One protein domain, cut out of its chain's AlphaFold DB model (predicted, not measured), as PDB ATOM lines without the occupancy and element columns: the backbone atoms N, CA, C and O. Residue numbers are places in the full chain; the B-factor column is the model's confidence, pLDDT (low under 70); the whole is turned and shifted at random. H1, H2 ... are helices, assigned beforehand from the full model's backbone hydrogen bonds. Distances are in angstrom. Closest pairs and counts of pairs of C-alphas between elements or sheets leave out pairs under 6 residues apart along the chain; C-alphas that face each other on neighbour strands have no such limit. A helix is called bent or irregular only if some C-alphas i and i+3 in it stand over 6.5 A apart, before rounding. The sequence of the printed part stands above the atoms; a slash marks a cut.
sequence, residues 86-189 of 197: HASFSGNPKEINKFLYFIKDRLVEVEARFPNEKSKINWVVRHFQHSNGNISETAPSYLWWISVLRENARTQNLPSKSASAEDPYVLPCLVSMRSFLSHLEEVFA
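Overview. This is residues 86 to 189 of the 197 residues of an uncharacterized protein of Puccinia triticina (isolate 1-1 / race 1 (BBBD)) (UniProt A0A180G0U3). The longest helix, H3, lies on the other side of H2 and H4 from H1, and the centres of these three other helices, H1, H2 and H4, make a triangle in which H4 runs alongside H1 in the opposite direction and meets H2 near its first residues. H3 comes close to H2 near the beginning of H3, its other end reaches away from the triangle, and a link of residues 156 to 176 folds back from there to H4. The printed part has 104 residues with four named helices, in the order H1, H2, H3, H4 along the chain, and no named strand; the class is all helix, although under half of the residues, 51 of 104, are in named elements. The whole is compact, with a radius of gyration of the C-alphas of 13.6 A, and the C-alphas span 37 by 35 by 23 A along their three main axes.

Along the chain. H3 is the longest helix, residues 140 to 155, Pro 140 to Thr 155, and measures 22.7 A from first to last C-alpha. Its C-alpha 140 is at (6.178, -4.007, 82.040) and its C-alpha 155 at (0.517, -7.750, 103.740). H2 comes before it along the chain, residues 117 to 125, and H1 earlier still, residues 96 to 109. H1 measures 20.1 A and begins with C-alpha 96 at (6.852, -15.555, 78.289). H2 is shorter, 12.5 A from first to last C-alpha. H4 is the last helix, residues 177 to 188, and measures 16.4 A; its C-alpha 188 is at (1.657, -12.477, 81.060). None of the four helices is bent.

Arrangement. H3 touches no helix, but it is near H4, with 8 pairs of C-alphas within 10 A; the closest C-alphas of the two are 8.5 A apart. H3 and H2 are close but not clearly touching, the closest C-alphas being those of Tyr 142 and Val 125, 7.5 A apart. These two run opposite ways at a shallow tilt of 33 degrees, only just short of steep. H2 and H4 touch, with the closest C-alphas those of Glu 117 and Met 177, 5.8 A apart. H4 touches H2 with residues 177 to 180 alone. H2 and H4 run the same way at a shallow tilt of 34 degrees, only just short of steep. H4 also touches H1, and the closest C-alphas are those of Phe 188 and Ile 96, 6.6 A apart. H1 touches H4 with residues 96 to 100 alone, and the two helices run opposite ways at a shallow tilt of 11 degrees. H1 and H2 are close but not clearly touching, with the C-alphas of Ile 103 and Val 124, the closest pair, 7.2 A apart; they run opposite ways at a steep tilt of 45 degrees. H1 and H3 are apart. In H1, H2, H3 and H4 each pair of O of residue i and N of residue i+4 inside the helix is within hydrogen-bond range.

Size, cuts and confidence. The two C-alphas farthest apart are those of His 86 and Asn 157, 37.5 A, and the first and last printed C-alphas, of His 86 and Ala 189, are 19.1 A apart. The printed part runs from residue 86 to residue 189 and has no cut. The link from H1 to H2 is short, with 7 residues between them. The links from H2 to H3, residues 126 to 139, and from H3 to H4, residues 156 to 176, are long. The mean pLDDT of the printed part is 89.6, and the model's confidence is low, under 70, at residues 131 to 137, within the link from H2 to H3.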
ATOM      1  N   HIS A  86      20.068 -13.338  76.695       85.00
ATOM      2  CA  HIS A  86      19.129 -13.953  75.747       85.00
ATOM      3  C   HIS A  86      17.794 -14.397  76.372       85.00
ATOM      4  O   HIS A  86      16.848 -14.683  75.637       85.00
ATOM      5  N   ALA A  87      17.717 -14.446  77.703       89.38
ATOM      6  CA  ALA A  87      16.518 -14.730  78.480       89.38
ATOM      7  C   ALA A  87      15.969 -13.454  79.143       89.38
ATOM      8  O   ALA A  87      15.382 -13.524  80.213       89.38
ATOM      9  N   SER A  88      16.173 -12.276  78.544       90.75
ATOM     10  CA  SER A  88      15.510 -11.048  79.006       90.75
ATOM     11  C   SER A  88      13.999 -11.127  78.759       90.75
ATOM     12  O   SER A  88      13.570 -11.633  77.720       90.75
ATOM     13  N   PHE A  89      13.200 -10.604  79.687       92.50
ATOM     14  CA  PHE A  89      11.744 -10.590  79.608       92.50
ATOM     15  C   PHE A  89      11.198  -9.188  79.830       92.50
ATOM     16  O   PHE A  89      11.304  -8.636  80.927       92.50
ATOM     17  N   SER A  90      10.562  -8.629  78.804       91.38
ATOM     18  CA  SER A  90       9.985  -7.287  78.882       91.38
ATOM     19  C   SER A  90       8.590  -7.264  79.515       91.38
ATOM     20  O   SER A  90       8.142  -6.219  79.971       91.38
ATOM     21  N   GLY A  91       7.895  -8.403  79.575       90.06
ATOM     22  CA  GLY A  91       6.455  -8.452  79.855       90.06
ATOM     23  C   GLY A  91       5.596  -8.599  78.596       90.06
ATOM     24  O   GLY A  91       4.375  -8.536  78.679       90.06
ATOM     25  N   ASN A  92       6.205  -8.795  77.423       89.75
ATOM     26  CA  ASN A  92       5.485  -9.132  76.198       89.75
ATOM     27  C   ASN A  92       4.970 -10.588  76.258       89.75
ATOM     28  O   ASN A  92       5.785 -11.503  76.421       89.75
ATOM     29  N   PRO A  93       3.666 -10.841  76.045       89.88
ATOM     30  CA  PRO A  93       3.102 -12.193  76.052       89.88
ATOM     31  C   PRO A  93       3.751 -13.175  75.074       89.88
ATOM     32  O   PRO A  93       3.789 -14.377  75.317       89.88
ATOM     33  N   LYS A  94       4.345 -12.685  73.981       89.69
ATOM     34  CA  LYS A  94       5.069 -13.536  73.020       89.69
ATOM     35  C   LYS A  94       6.415 -14.039  73.551       89.69
ATOM     36  O   LYS A  94       6.977 -14.983  73.001       89.69
ATOM     37  N   GLU A  95       6.952 -13.410  74.595       91.12
ATOM     38  CA  GLU A  95       8.255 -13.737  75.180       91.12
ATOM     39  C   GLU A  95       8.146 -14.744  76.332       91.12
ATOM     40  O   GLU A  95       9.110 -15.469  76.577       91.12
ATOM     41  N   ILE A  96       6.992 -14.831  77.012       93.00
ATOM     42  CA  ILE A  96       6.852 -15.555  78.289       93.00
ATOM     43  C   ILE A  96       7.226 -17.038  78.181       93.00
ATOM     44  O   ILE A  96       8.010 -17.528  78.985       93.00
ATOM     45  N   ASN A  97       6.766 -17.745  77.148       92.75
ATOM     46  CA  ASN A  97       7.057 -19.173  76.984       92.75
ATOM     47  C   ASN A  97       8.555 -19.436  76.787       92.75
ATOM     48  O   ASN A  97       9.136 -20.316  77.423       92.75
ATOM     49  N   LYS A  98       9.199 -18.628  75.936       93.00
ATOM     50  CA  LYS A  98      10.643 -18.704  75.685       93.00
ATOM     51  C   LYS A  98      11.429 -18.360  76.950       93.00
ATOM     52  O   LYS A  98      12.388 -19.052  77.280       93.00
ATOM     53  N   PHE A  99      11.008 -17.320  77.665       94.31
ATOM     54  CA  PHE A  99      11.599 -16.916  78.935       94.31
ATOM     55  C   PHE A  99      11.526 -18.035  79.979       94.31
ATOM     56  O   PHE A  99      12.556 -18.453  80.506       94.31
ATOM     57  N   LEU A 100      10.328 -18.570  80.231       95.00
ATOM     58  CA  LEU A 100      10.106 -19.642  81.201       95.00
ATOM     59  C   LEU A 100      10.921 -20.891  80.866       95.00
ATOM     60  O   LEU A 100      11.451 -21.511  81.782       95.00
ATOM     61  N   TYR A 101      11.050 -21.243  79.583       94.44
ATOM     62  CA  TYR A 101      11.882 -22.364  79.149       94.44
ATOM     63  C   TYR A 101      13.346 -22.187  79.583       94.44
ATOM     64  O   TYR A 101      13.866 -23.028  80.313       94.44
ATOM     65  N   PHE A 102      13.987 -21.071  79.211       94.75
ATOM     66  CA  PHE A 102      15.396 -20.830  79.552       94.75
ATOM     67  C   PHE A 102      15.629 -20.710  81.056       94.75
ATOM     68  O   PHE A 102      16.623 -21.219  81.569       94.75
ATOM     69  N   ILE A 103      14.714 -20.055  81.772       94.88
ATOM     70  CA  ILE A 103      14.815 -19.910  83.224       94.88
ATOM     71  C   ILE A 103      14.688 -21.267  83.918       94.88
ATOM     72  O   ILE A 103      15.501 -21.572  84.787       94.88
ATOM     73  N   LYS A 104      13.707 -22.098  83.536       94.88
ATOM     74  CA  LYS A 104      13.518 -23.437  84.118       94.88
ATOM     75  C   LYS A 104      14.734 -24.328  83.858       94.88
ATOM     76  O   LYS A 104      15.227 -24.938  84.800       94.88
ATOM     77  N   ASP A 105      15.233 -24.349  82.624       93.94
ATOM     78  CA  ASP A 105      16.421 -25.121  82.238       93.94
ATOM     79  C   ASP A 105      17.649 -24.702  83.061       93.94
ATOM     80  O   ASP A 105      18.297 -25.522  83.716       93.94
ATOM     81  N   ARG A 106      17.894 -23.390  83.156       92.62
ATOM     82  CA  ARG A 106      19.029 -22.875  83.921       92.62
ATOM     83  C   ARG A 106      18.909 -23.137  85.418       92.62
ATOM     84  O   ARG A 106      19.910 -23.454  86.057       92.62
ATOM     85  N   LEU A 107      17.714 -22.999  85.994       92.69
ATOM     86  CA  LEU A 107      17.486 -23.249  87.419       92.69
ATOM     87  C   LEU A 107      17.801 -24.694  87.810       92.69
ATOM     88  O   LEU A 107      18.290 -24.899  88.917       92.69
ATOM     89  N   VAL A 108      17.566 -25.663  86.918       91.94
ATOM     90  CA  VAL A 108      17.955 -27.066  87.130       91.94
ATOM     91  C   VAL A 108      19.478 -27.210  87.133       91.94
ATOM     92  O   VAL A 108      20.034 -27.835  88.031       91.94
ATOM     93  N   GLU A 109      20.169 -26.590  86.175       89.69
ATOM     94  CA  GLU A 109      21.632 -26.679  86.060       89.69
ATOM     95  C   GLU A 109      22.364 -26.068  87.268       89.69
ATOM     96  O   GLU A 109      23.396 -26.576  87.708       89.69
ATOM     97  N   VAL A 110      21.845 -24.962  87.810       88.19
ATOM     98  CA  VAL A 110      22.516 -24.190  88.868       88.19
ATOM     99  C   VAL A 110      21.819 -24.253  90.229       88.19
ATOM    100  O   VAL A 110      22.108 -23.421  91.088       88.19
ATOM    101  N   GLU A 111      20.931 -25.224  90.461       86.69
ATOM    102  CA  GLU A 111      20.098 -25.296  91.672       86.69
ATOM    103  C   GLU A 111      20.914 -25.184  92.970       86.69
ATOM    104  O   GLU A 111      20.596 -24.366  93.835       86.69
ATOM    105  N   ALA A 112      22.015 -25.936  93.065       86.44
ATOM    106  CA  ALA A 112      22.886 -25.975  94.242       86.44
ATOM    107  C   ALA A 112      23.595 -24.640  94.551       86.44
ATOM    108  O   ALA A 112      24.175 -24.484  95.623       86.44
ATOM    109  N   ARG A 113      23.574 -23.671  93.624       87.38
ATOM    110  CA  ARG A 113      24.216 -22.355  93.795       87.38
ATOM    111  C   ARG A 113      23.315 -21.339  94.492       87.38
ATOM    112  O   ARG A 113      23.808 -20.284  94.886       87.38
ATOM    113  N   PHE A 114      22.022 -21.625  94.644       87.75
ATOM    114  CA  PHE A 114      21.090 -20.721  95.310       87.75
ATOM    115  C   PHE A 114      20.864 -21.129  96.770       87.75
ATOM    116  O   PHE A 114      20.445 -22.255  97.025       87.75
ATOM    117  N   PRO A 115      21.052 -20.216  97.742       87.31
ATOM    118  CA  PRO A 115      20.909 -20.552  99.158       87.31
ATOM    119  C   PRO A 115      19.448 -20.732  99.599       87.31
ATOM    120  O   PRO A 115      19.191 -21.354 100.624       87.31
ATOM    121  N   ASN A 116      18.483 -20.154  98.874       90.50
ATOM    122  CA  ASN A 116      17.051 -20.253  99.170       90.50
ATOM    123  C   ASN A 116      16.188 -19.821  97.969       90.50
ATOM    124  O   ASN A 116      16.680 -19.223  97.009       90.50
ATOM    125  N   GLU A 117      14.879 -20.076  98.057       93.94
ATOM    126  CA  GLU A 117      13.891 -19.721  97.027       93.94
ATOM    127  C   GLU A 117      13.855 -18.215  96.731       93.94
ATOM    128  O   GLU A 117      13.829 -17.819  95.567       93.94
ATOM    129  N   LYS A 118      13.958 -17.361  97.759       93.62
ATOM    130  CA  LYS A 118      14.033 -15.898  97.597       93.62
ATOM    131  C   LYS A 118      15.209 -15.480  96.708       93.62
ATOM    132  O   LYS A 118      15.059 -14.603  95.861       93.62
ATOM    133  N   SER A 119      16.359 -16.134  96.848       92.56
ATOM    134  CA  SER A 119      17.544 -15.865  96.024       92.56
ATOM    135  C   SER A 119      17.341 -16.294  94.573       92.56
ATOM    136  O   SER A 119      17.762 -15.573  93.670       92.56
ATOM    137  N   LYS A 120      16.636 -17.411  94.336       94.31
ATOM    138  CA  LYS A 120      16.224 -17.817  92.984       94.31
ATOM    139  C   LYS A 120      15.290 -16.764  92.370       94.31
ATOM    140  O   LYS A 120      15.521 -16.339  91.243       94.31
ATOM    141  N   ILE A 121      14.273 -16.303  93.111       95.56
ATOM    142  CA  ILE A 121      13.309 -15.276  92.655       95.56
ATOM    143  C   ILE A 121      14.035 -13.984  92.294       95.56
ATOM    144  O   ILE A 121      13.882 -13.480  91.183       95.56
ATOM    145  N   ASN A 122      14.896 -13.499  93.186       93.56
ATOM    146  CA  ASN A 122      15.672 -12.288  92.946       93.56
ATOM    147  C   ASN A 122      16.565 -12.413  91.711       93.56
ATOM    148  O   ASN A 122      16.713 -11.445  90.972       93.56
ATOM    149  N   TRP A 123      17.140 -13.590  91.462       93.12
ATOM    150  CA  TRP A 123      17.922 -13.839  90.255       93.12
ATOM    151  C   TRP A 123      17.069 -13.813  88.980       93.12
ATOM    152  O   TRP A 123      17.460 -13.173  88.005       93.12
ATOM    153  N   VAL A 124      15.881 -14.429  88.983       94.06
ATOM    154  CA  VAL A 124      14.958 -14.390  87.833       94.06
ATOM    155  C   VAL A 124      14.563 -12.949  87.505       94.06
ATOM    156  O   VAL A 124      14.650 -12.541  86.350       94.06
ATOM    157  N   VAL A 125      14.232 -12.144  88.517       93.12
ATOM    158  CA  VAL A 125      13.834 -10.736  88.349       93.12
ATOM    159  C   VAL A 125      14.927  -9.878  87.701       93.12
ATOM    160  O   VAL A 125      14.607  -8.913  87.012       93.12
ATOM    161  N   ARG A 126      16.217 -10.232  87.825       91.00
ATOM    162  CA  ARG A 126      17.309  -9.520  87.120       91.00
ATOM    163  C   ARG A 126      17.191  -9.581  85.593       91.00
ATOM    164  O   ARG A 126      17.866  -8.824  84.908       91.00
ATOM    165  N   HIS A 127      16.349 -10.466  85.066       92.19
ATOM    166  CA  HIS A 127      16.074 -10.594  83.640       92.19
ATOM    167  C   HIS A 127      14.885  -9.730  83.186       92.19
ATOM    168  O   HIS A 127      14.562  -9.722  81.999       92.19
ATOM    169  N   PHE A 128      14.218  -9.011  84.096       91.88
ATOM    170  CA  PHE A 128      13.074  -8.152  83.779       91.88
ATOM    171  C   PHE A 128      13.539  -6.839  83.158       91.88
ATOM    172  O   PHE A 128      13.678  -5.814  83.822       91.88
ATOM    173  N   GLN A 129      13.811  -6.898  81.861       86.94
ATOM    174  CA  GLN A 129      14.318  -5.791  81.070       86.94
ATOM    175  C   GLN A 129      13.924  -5.966  79.604       86.94
ATOM    176  O   GLN A 129      13.638  -7.074  79.141       86.94
ATOM    177  N   HIS A 130      13.962  -4.873  78.847       80.12
ATOM    178  CA  HIS A 130      13.840  -4.956  77.400       80.12
ATOM    179  C   HIS A 130      15.080  -5.618  76.791       80.12
ATOM    180  O   HIS A 130      16.219  -5.319  77.149       80.12
ATOM    181  N   SER A 131      14.860  -6.481  75.804       69.81
ATOM    182  CA  SER A 131      15.917  -7.151  75.037       69.81
ATOM    183  C   SER A 131      16.760  -6.185  74.189       69.81
ATOM    184  O   SER A 131      17.869  -6.532  73.795       69.81
ATOM    185  N   ASN A 132      16.274  -4.961  73.947       66.31
ATOM    186  CA  ASN A 132      16.989  -3.905  73.222       66.31
ATOM    187  C   ASN A 132      17.916  -3.047  74.111       66.31
ATOM    188  O   ASN A 132      18.552  -2.130  73.599       66.31
ATOM    189  N   GLY A 133      17.989  -3.315  75.423       57.12
ATOM    190  CA  GLY A 133      18.857  -2.580  76.349       57.12
ATOM    191  C   GLY A 133      18.483  -1.105  76.537       57.12
ATOM    192  O   GLY A 133      19.299  -0.336  77.045       57.12
ATOM    193  N   ASN A 134      17.280  -0.684  76.129       58.09
ATOM    194  CA  ASN A 134      16.849   0.696  76.295       58.09
ATOM    195  C   ASN A 134      16.499   0.961  77.767       58.09
ATOM    196  O   ASN A 134      15.386   0.710  78.215       58.09
ATOM    197  N   ILE A 135      17.478   1.469  78.518       54.38
ATOM    198  CA  ILE A 135      17.387   1.785  79.956       54.38
ATOM    199  C   ILE A 135      16.336   2.874  80.246       54.38
ATOM    200  O   ILE A 135      15.893   3.018  81.382       54.38
ATOM    201  N   SER A 136      15.930   3.648  79.231       56.78
ATOM    202  CA  SER A 136      14.978   4.751  79.406       56.78
ATOM    203  C   SER A 136      13.534   4.298  79.632       56.78
ATOM    204  O   SER A 136      12.753   5.055  80.207       56.78
ATOM    205  N   GLU A 137      13.180   3.071  79.239       68.25
ATOM    206  CA  GLU A 137      11.822   2.547  79.362       68.25
ATOM    207  C   GLU A 137      11.809   1.389  80.365       68.25
ATOM    208  O   GLU A 137      12.564   0.422  80.257       68.25
ATOM    209  N   THR A 138      10.995   1.517  81.414       79.56
ATOM    210  CA  THR A 138      10.874   0.457  82.417       79.56
ATOM    211  C   THR A 138      10.003  -0.658  81.858       79.56
ATOM    212  O   THR A 138       8.830  -0.433  81.559       79.56
ATOM    213  N   ALA A 139      10.562  -1.865  81.770       87.44
ATOM    214  CA  ALA A 139       9.849  -3.031  81.268       87.44
ATOM    215  C   ALA A 139       8.546  -3.288  82.056       87.44
ATOM    216  O   ALA A 139       8.573  -3.266  83.293       87.44
ATOM    217  N   PRO A 140       7.414  -3.579  81.383       91.69
ATOM    218  CA  PRO A 140       6.178  -4.007  82.040       91.69
ATOM    219  C   PRO A 140       6.365  -5.126  83.078       91.69
ATOM    220  O   PRO A 140       5.764  -5.075  84.151       91.69
ATOM    221  N   SER A 141       7.249  -6.093  82.812       92.75
ATOM    222  CA  SER A 141       7.638  -7.143  83.768       92.75
ATOM    223  C   SER A 141       8.228  -6.582  85.067       92.75
ATOM    224  O   SER A 141       7.895  -7.042  86.161       92.75
ATOM    225  N   TYR A 142       9.060  -5.544  84.973       91.44
ATOM    226  CA  TYR A 142       9.647  -4.881  86.132       91.44
ATOM    227  C   TYR A 142       8.613  -4.042  86.894       91.44
ATOM    228  O   TYR A 142       8.567  -4.087  88.121       91.44
ATOM    229  N   LEU A 143       7.720  -3.329  86.200       91.88
ATOM    230  CA  LEU A 143       6.620  -2.596  86.850       91.88
ATOM    231  C   LEU A 143       5.667  -3.529  87.608       91.88
ATOM    232  O   LEU A 143       5.227  -3.212  88.720       91.88
ATOM    233  N   TRP A 144       5.380  -4.695  87.031       94.81
ATOM    234  CA  TRP A 144       4.637  -5.751  87.707       94.81
ATOM    235  C   TRP A 144       5.371  -6.225  88.964       94.81
ATOM    236  O   TRP A 144       4.773  -6.258  90.039       94.81
ATOM    237  N   TRP A 145       6.678  -6.487  88.872       94.94
ATOM    238  CA  TRP A 145       7.485  -6.877  90.028       94.94
ATOM    239  C   TRP A 145       7.432  -5.852  91.170       94.94
ATOM    240  O   TRP A 145       7.208  -6.219  92.323       94.94
ATOM    241  N   ILE A 146       7.554  -4.558  90.862       92.88
ATOM    242  CA  ILE A 146       7.405  -3.492  91.865       92.88
ATOM    243  C   ILE A 146       6.013  -3.528  92.509       92.88
ATOM    244  O   ILE A 146       5.885  -3.327  93.717       92.88
ATOM    245  N   SER A 147       4.963  -3.808  91.735       94.25
ATOM    246  CA  SER A 147       3.595  -3.921  92.260       94.25
ATOM    247  C   SER A 147       3.446  -5.111  93.214       94.25
ATOM    248  O   SER A 147       2.853  -4.963  94.283       94.25
ATOM    249  N   VAL A 148       4.062  -6.251  92.890       95.69
ATOM    250  CA  VAL A 148       4.126  -7.431  93.768       95.69
ATOM    251  C   VAL A 148       4.865  -7.115  95.074       95.69
ATOM    252  O   VAL A 148       4.373  -7.452  96.151       95.69
ATOM    253  N   LEU A 149       6.000  -6.406  95.017       94.81
ATOM    254  CA  LEU A 149       6.733  -5.985  96.219       94.81
ATOM    255  C   LEU A 149       5.900  -5.064  97.120       94.81
ATOM    256  O   LEU A 149       5.885  -5.237  98.340       94.81
ATOM    257  N   ARG A 150       5.171  -4.106  96.536       94.19
ATOM    258  CA  ARG A 150       4.286  -3.205  97.294       94.19
ATOM    259  C   ARG A 150       3.185  -3.961  98.025       94.19
ATOM    260  O   ARG A 150       2.908  -3.656  99.186       94.19
ATOM    261  N   GLU A 151       2.585  -4.944  97.362       95.00
ATOM    262  CA  GLU A 151       1.543  -5.788  97.943       95.00
ATOM    263  C   GLU A 151       2.093  -6.714  99.039       95.00
ATOM    264  O   GLU A 151       1.474  -6.900 100.091       95.00
ATOM    265  N   ASN A 152       3.313  -7.223  98.851       94.88
ATOM    266  CA  ASN A 152       4.019  -8.000  99.863       94.88
ATOM    267  C   ASN A 152       4.320  -7.169 101.120       94.88
ATOM    268  O   ASN A 152       4.115  -7.646 102.237       94.88
ATOM    269  N   ALA A 153       4.749  -5.914 100.955       94.38
ATOM    270  CA  ALA A 153       4.948  -4.985 102.066       94.38
ATOM    271  C   ALA A 153       3.623  -4.665 102.779       94.38
ATOM    272  O   ALA A 153       3.549  -4.728 104.005       94.38
ATOM    273  N   ARG A 154       2.549  -4.407 102.017       94.06
ATOM    274  CA  ARG A 154       1.207  -4.139 102.561       94.06
ATOM    275  C   ARG A 154       0.707  -5.293 103.436       94.06
ATOM    276  O   ARG A 154       0.187  -5.049 104.519       94.06
ATOM    277  N   THR A 155       0.909  -6.535 102.998       93.75
ATOM    278  CA  THR A 155       0.517  -7.750 103.740       93.75
ATOM    279  C   THR A 155       1.237  -7.875 105.089       93.75
ATOM    280  O   THR A 155       0.696  -8.446 106.032       93.75
ATOM    281  N   GLN A 156       2.431  -7.294 105.207       92.00
ATOM    282  CA  GLN A 156       3.237  -7.275 106.432       92.00
ATOM    283  C   GLN A 156       3.043  -6.001 107.267       92.00
ATOM    284  O   GLN A 156       3.726  -5.823 108.271       92.00
ATOM    285  N   ASN A 157       2.129  -5.108 106.871       92.44
ATOM    286  CA  ASN A 157       1.970  -3.767 107.445       92.44
ATOM    287  C   ASN A 157       3.247  -2.902 107.365       92.44
ATOM    288  O   ASN A 157       3.458  -2.016 108.193       92.44
ATOM    289  N   LEU A 158       4.096  -3.146 106.364       90.31
ATOM    290  CA  LEU A 158       5.285  -2.346 106.074       90.31
ATOM    291  C   LEU A 158       4.943  -1.171 105.137       90.31
ATOM    292  O   LEU A 158       3.961  -1.238 104.388       90.31
ATOM    293  N   PRO A 159       5.745  -0.086 105.119       86.38
ATOM    294  CA  PRO A 159       5.487   1.051 104.242       86.38
ATOM    295  C   PRO A 159       5.614   0.681 102.754       86.38
ATOM    296  O   PRO A 159       6.710   0.537 102.218       86.38
ATOM    297  N   SER A 160       4.492   0.617 102.031       81.62
ATOM    298  CA  SER A 160       4.475   0.223 100.611       81.62
ATOM    299  C   SER A 160       5.257   1.168  99.686       81.62
ATOM    300  O   SER A 160       5.647   0.776  98.592       81.62
ATOM    301  N   LYS A 161       5.503   2.422 100.094       81.62
ATOM    302  CA  LYS A 161       6.288   3.392  99.303       81.62
ATOM    303  C   LYS A 161       7.790   3.087  99.290       81.62
ATOM    304  O   LYS A 161       8.474   3.548  98.384       81.62
ATOM    305  N   SER A 162       8.276   2.323 100.265       81.00
ATOM    306  CA  SER A 162       9.671   1.895 100.392       81.00
ATOM    307  C   SER A 162       9.799   0.370 100.335       81.00
ATOM    308  O   SER A 162      10.734  -0.179 100.907       81.00
ATOM    309  N   ALA A 163       8.842  -0.307  99.690       84.94
ATOM    310  CA  ALA A 163       8.847  -1.758  99.557       84.94
ATOM    311  C   ALA A 163      10.120  -2.229  98.847       84.94
ATOM    312  O   ALA A 163      10.479  -1.697  97.792       84.94
ATOM    313  N   SER A 164      10.780  -3.228  99.424       84.75
ATOM    314  CA  SER A 164      12.092  -3.681  98.975       84.75
ATOM    315  C   SER A 164      12.135  -5.195  98.795       84.75
ATOM    316  O   SER A 164      11.438  -5.952  99.467       84.75
ATOM    317  N   ALA A 165      13.028  -5.655  97.917       86.25
ATOM    318  CA  ALA A 165      13.393  -7.069  97.836       86.25
ATOM    319  C   ALA A 165      14.161  -7.548  99.090       86.25
ATOM    320  O   ALA A 165      14.389  -8.748  99.258       86.25
ATOM    321  N   GLU A 166      14.567  -6.637  99.980       86.00
ATOM    322  CA  GLU A 166      15.143  -6.961 101.291       86.00
ATOM    323  C   GLU A 166      14.091  -7.514 102.260       86.00
ATOM    324  O   GLU A 166      14.397  -8.440 103.014       86.00
ATOM    325  N   ASP A 167      12.839  -7.064 102.151       89.44
ATOM    326  CA  ASP A 167      11.743  -7.477 103.028       89.44
ATOM    327  C   ASP A 167      11.451  -8.988 102.908       89.44
ATOM    328  O   ASP A 167      11.640  -9.584 101.837       89.44
ATOM    329  N   PRO A 168      10.990  -9.663 103.977       92.44
ATOM    330  CA  PRO A 168      10.572 -11.060 103.894       92.44
ATOM    331  C   PRO A 168       9.468 -11.263 102.851       92.44
ATOM    332  O   PRO A 168       8.599 -10.410 102.666       92.44
ATOM    333  N   TYR A 169       9.494 -12.394 102.149       95.25
ATOM    334  CA  TYR A 169       8.465 -12.748 101.169       95.25
ATOM    335  C   TYR A 169       7.376 -13.571 101.847       95.25
ATOM    336  O   TYR A 169       7.644 -14.669 102.330       95.25
ATOM    337  N   VAL A 170       6.160 -13.024 101.892       94.50
ATOM    338  CA  VAL A 170       5.005 -13.639 102.569       94.50
ATOM    339  C   VAL A 170       3.836 -13.920 101.629       94.50
ATOM    340  O   VAL A 170       2.957 -14.707 101.972       94.50
ATOM    341  N   LEU A 171       3.805 -13.295 100.445       95.12
ATOM    342  CA  LEU A 171       2.755 -13.566  99.463       95.12
ATOM    343  C   LEU A 171       2.826 -15.018  98.970       95.12
ATOM    344  O   LEU A 171       3.929 -15.499  98.702       95.12
ATOM    345  N   PRO A 172       1.682 -15.690  98.735       95.62
ATOM    346  CA  PRO A 172       1.660 -17.068  98.236       95.62
ATOM    347  C   PRO A 172       2.474 -17.283  96.951       95.62
ATOM    348  O   PRO A 172       3.143 -18.307  96.806       95.62
ATOM    349  N   CYS A 173       2.474 -16.306  96.037       94.88
ATOM    350  CA  CYS A 173       3.253 -16.358  94.797       94.88
ATOM    351  C   CYS A 173       4.769 -16.183  95.007       94.88
ATOM    352  O   CYS A 173       5.533 -16.490  94.101       94.88
ATOM    353  N   LEU A 174       5.221 -15.743  96.185       96.25
ATOM    354  CA  LEU A 174       6.638 -15.540  96.514       96.25
ATOM    355  C   LEU A 174       7.220 -16.618  97.445       96.25
ATOM    356  O   LEU A 174       8.417 -16.593  97.725       96.25
ATOM    357  N   VAL A 175       6.397 -17.562  97.920       93.00
ATOM    358  CA  VAL A 175       6.833 -18.639  98.833       93.00
ATOM    359  C   VAL A 175       7.813 -19.598  98.157       93.00
ATOM    360  O   VAL A 175       8.731 -20.104  98.797       93.00
ATOM    361  N   SER A 176       7.622 -19.863  96.863       95.75
ATOM    362  CA  SER A 176       8.485 -20.753  96.092       95.75
ATOM    363  C   SER A 176       8.689 -20.246  94.672       95.75
ATOM    364  O   SER A 176       7.826 -19.572  94.105       95.75
ATOM    365  N   MET A 177       9.803 -20.641  94.068       96.00
ATOM    366  CA  MET A 177      10.118 -20.405  92.667       96.00
ATOM    367  C   MET A 177       9.042 -20.989  91.748       96.00
ATOM    368  O   MET A 177       8.646 -20.357  90.774       96.00
ATOM    369  N   ARG A 178       8.503 -22.169  92.077       95.44
ATOM    370  CA  ARG A 178       7.404 -22.770  91.310       95.44
ATOM    371  C   ARG A 178       6.172 -21.864  91.305       95.44
ATOM    372  O   ARG A 178       5.661 -21.558  90.234       95.44
ATOM    373  N   SER A 179       5.732 -21.421  92.483       96.56
ATOM    374  CA  SER A 179       4.585 -20.517  92.627       96.56
ATOM    375  C   SER A 179       4.816 -19.192  91.902       96.56
ATOM    376  O   SER A 179       3.903 -18.682  91.256       96.56
ATOM    377  N   PHE A 180       6.042 -18.669  91.964       97.25
ATOM    378  CA  PHE A 180       6.425 -17.433  91.292       97.25
ATOM    379  C   PHE A 180       6.323 -17.551  89.769       97.25
ATOM    380  O   PHE A 180       5.687 -16.713  89.137       97.25
ATOM    381  N   LEU A 181       6.893 -18.608  89.177       96.06
ATOM    382  CA  LEU A 181       6.832 -18.826  87.728       96.06
ATOM    383  C   LEU A 181       5.403 -19.075  87.241       96.06
ATOM    384  O   LEU A 181       5.040 -18.558  86.192       96.06
ATOM    385  N   SER A 182       4.590 -19.818  87.998       95.56
ATOM    386  CA  SER A 182       3.177 -20.028  87.657       95.56
ATOM    387  C   SER A 182       2.382 -18.724  87.666       95.56
ATOM    388  O   SER A 182       1.597 -18.487  86.757       95.56
ATOM    389  N   HIS A 183       2.607 -17.856  88.655       95.56
ATOM    390  CA  HIS A 183       1.926 -16.563  88.710       95.56
ATOM    391  C   HIS A 183       2.413 -15.602  87.615       95.56
ATOM    392  O   HIS A 183       1.629 -14.852  87.043       95.56
ATOM    393  N   LEU A 184       3.704 -15.649  87.281       94.44
ATOM    394  CA  LEU A 184       4.255 -14.895  86.157       94.44
ATOM    395  C   LEU A 184       3.618 -15.328  84.827       94.44
ATOM    396  O   LEU A 184       3.259 -14.484  84.010       94.44
ATOM    397  N   GLU A 185       3.473 -16.637  84.621       94.44
ATOM    398  CA  GLU A 185       2.811 -17.213  83.451       94.44
ATOM    399  C   GLU A 185       1.342 -16.785  83.376       94.44
ATOM    400  O   GLU A 185       0.908 -16.309  82.337       94.44
ATOM    401  N   GLU A 186       0.600 -16.857  84.481       93.62
ATOM    402  CA  GLU A 186      -0.804 -16.431  84.560       93.62
ATOM    403  C   GLU A 186      -1.009 -14.958  84.167       93.62
ATOM    404  O   GLU A 186      -1.956 -14.633  83.454       93.62
ATOM    405  N   VAL A 187      -0.122 -14.066  84.617       93.00
ATOM    406  CA  VAL A 187      -0.250 -12.620  84.382       93.00
ATOM    407  C   VAL A 187       0.095 -12.233  82.945       93.00
ATOM    408  O   VAL A 187      -0.509 -11.310  82.399       93.00
ATOM    409  N   PHE A 188       1.088 -12.894  82.344       91.81
ATOM    410  CA  PHE A 188       1.657 -12.477  81.060       91.81
ATOM    411  C   PHE A 188       1.344 -13.409  79.892       91.81
ATOM    412  O   PHE A 188       1.620 -13.038  78.753       91.81
ATOM    413  N   ALA A 189       0.800 -14.603  80.118       87.31
ATOM    414  CA  ALA A 189       0.337 -15.440  79.023       87.31
ATOM    415  C   ALA A 189      -0.890 -14.802  78.364       87.31
ATOM    416  O   ALA A 189      -1.870 -14.456  79.024       87.31
TER     417      ALA A 189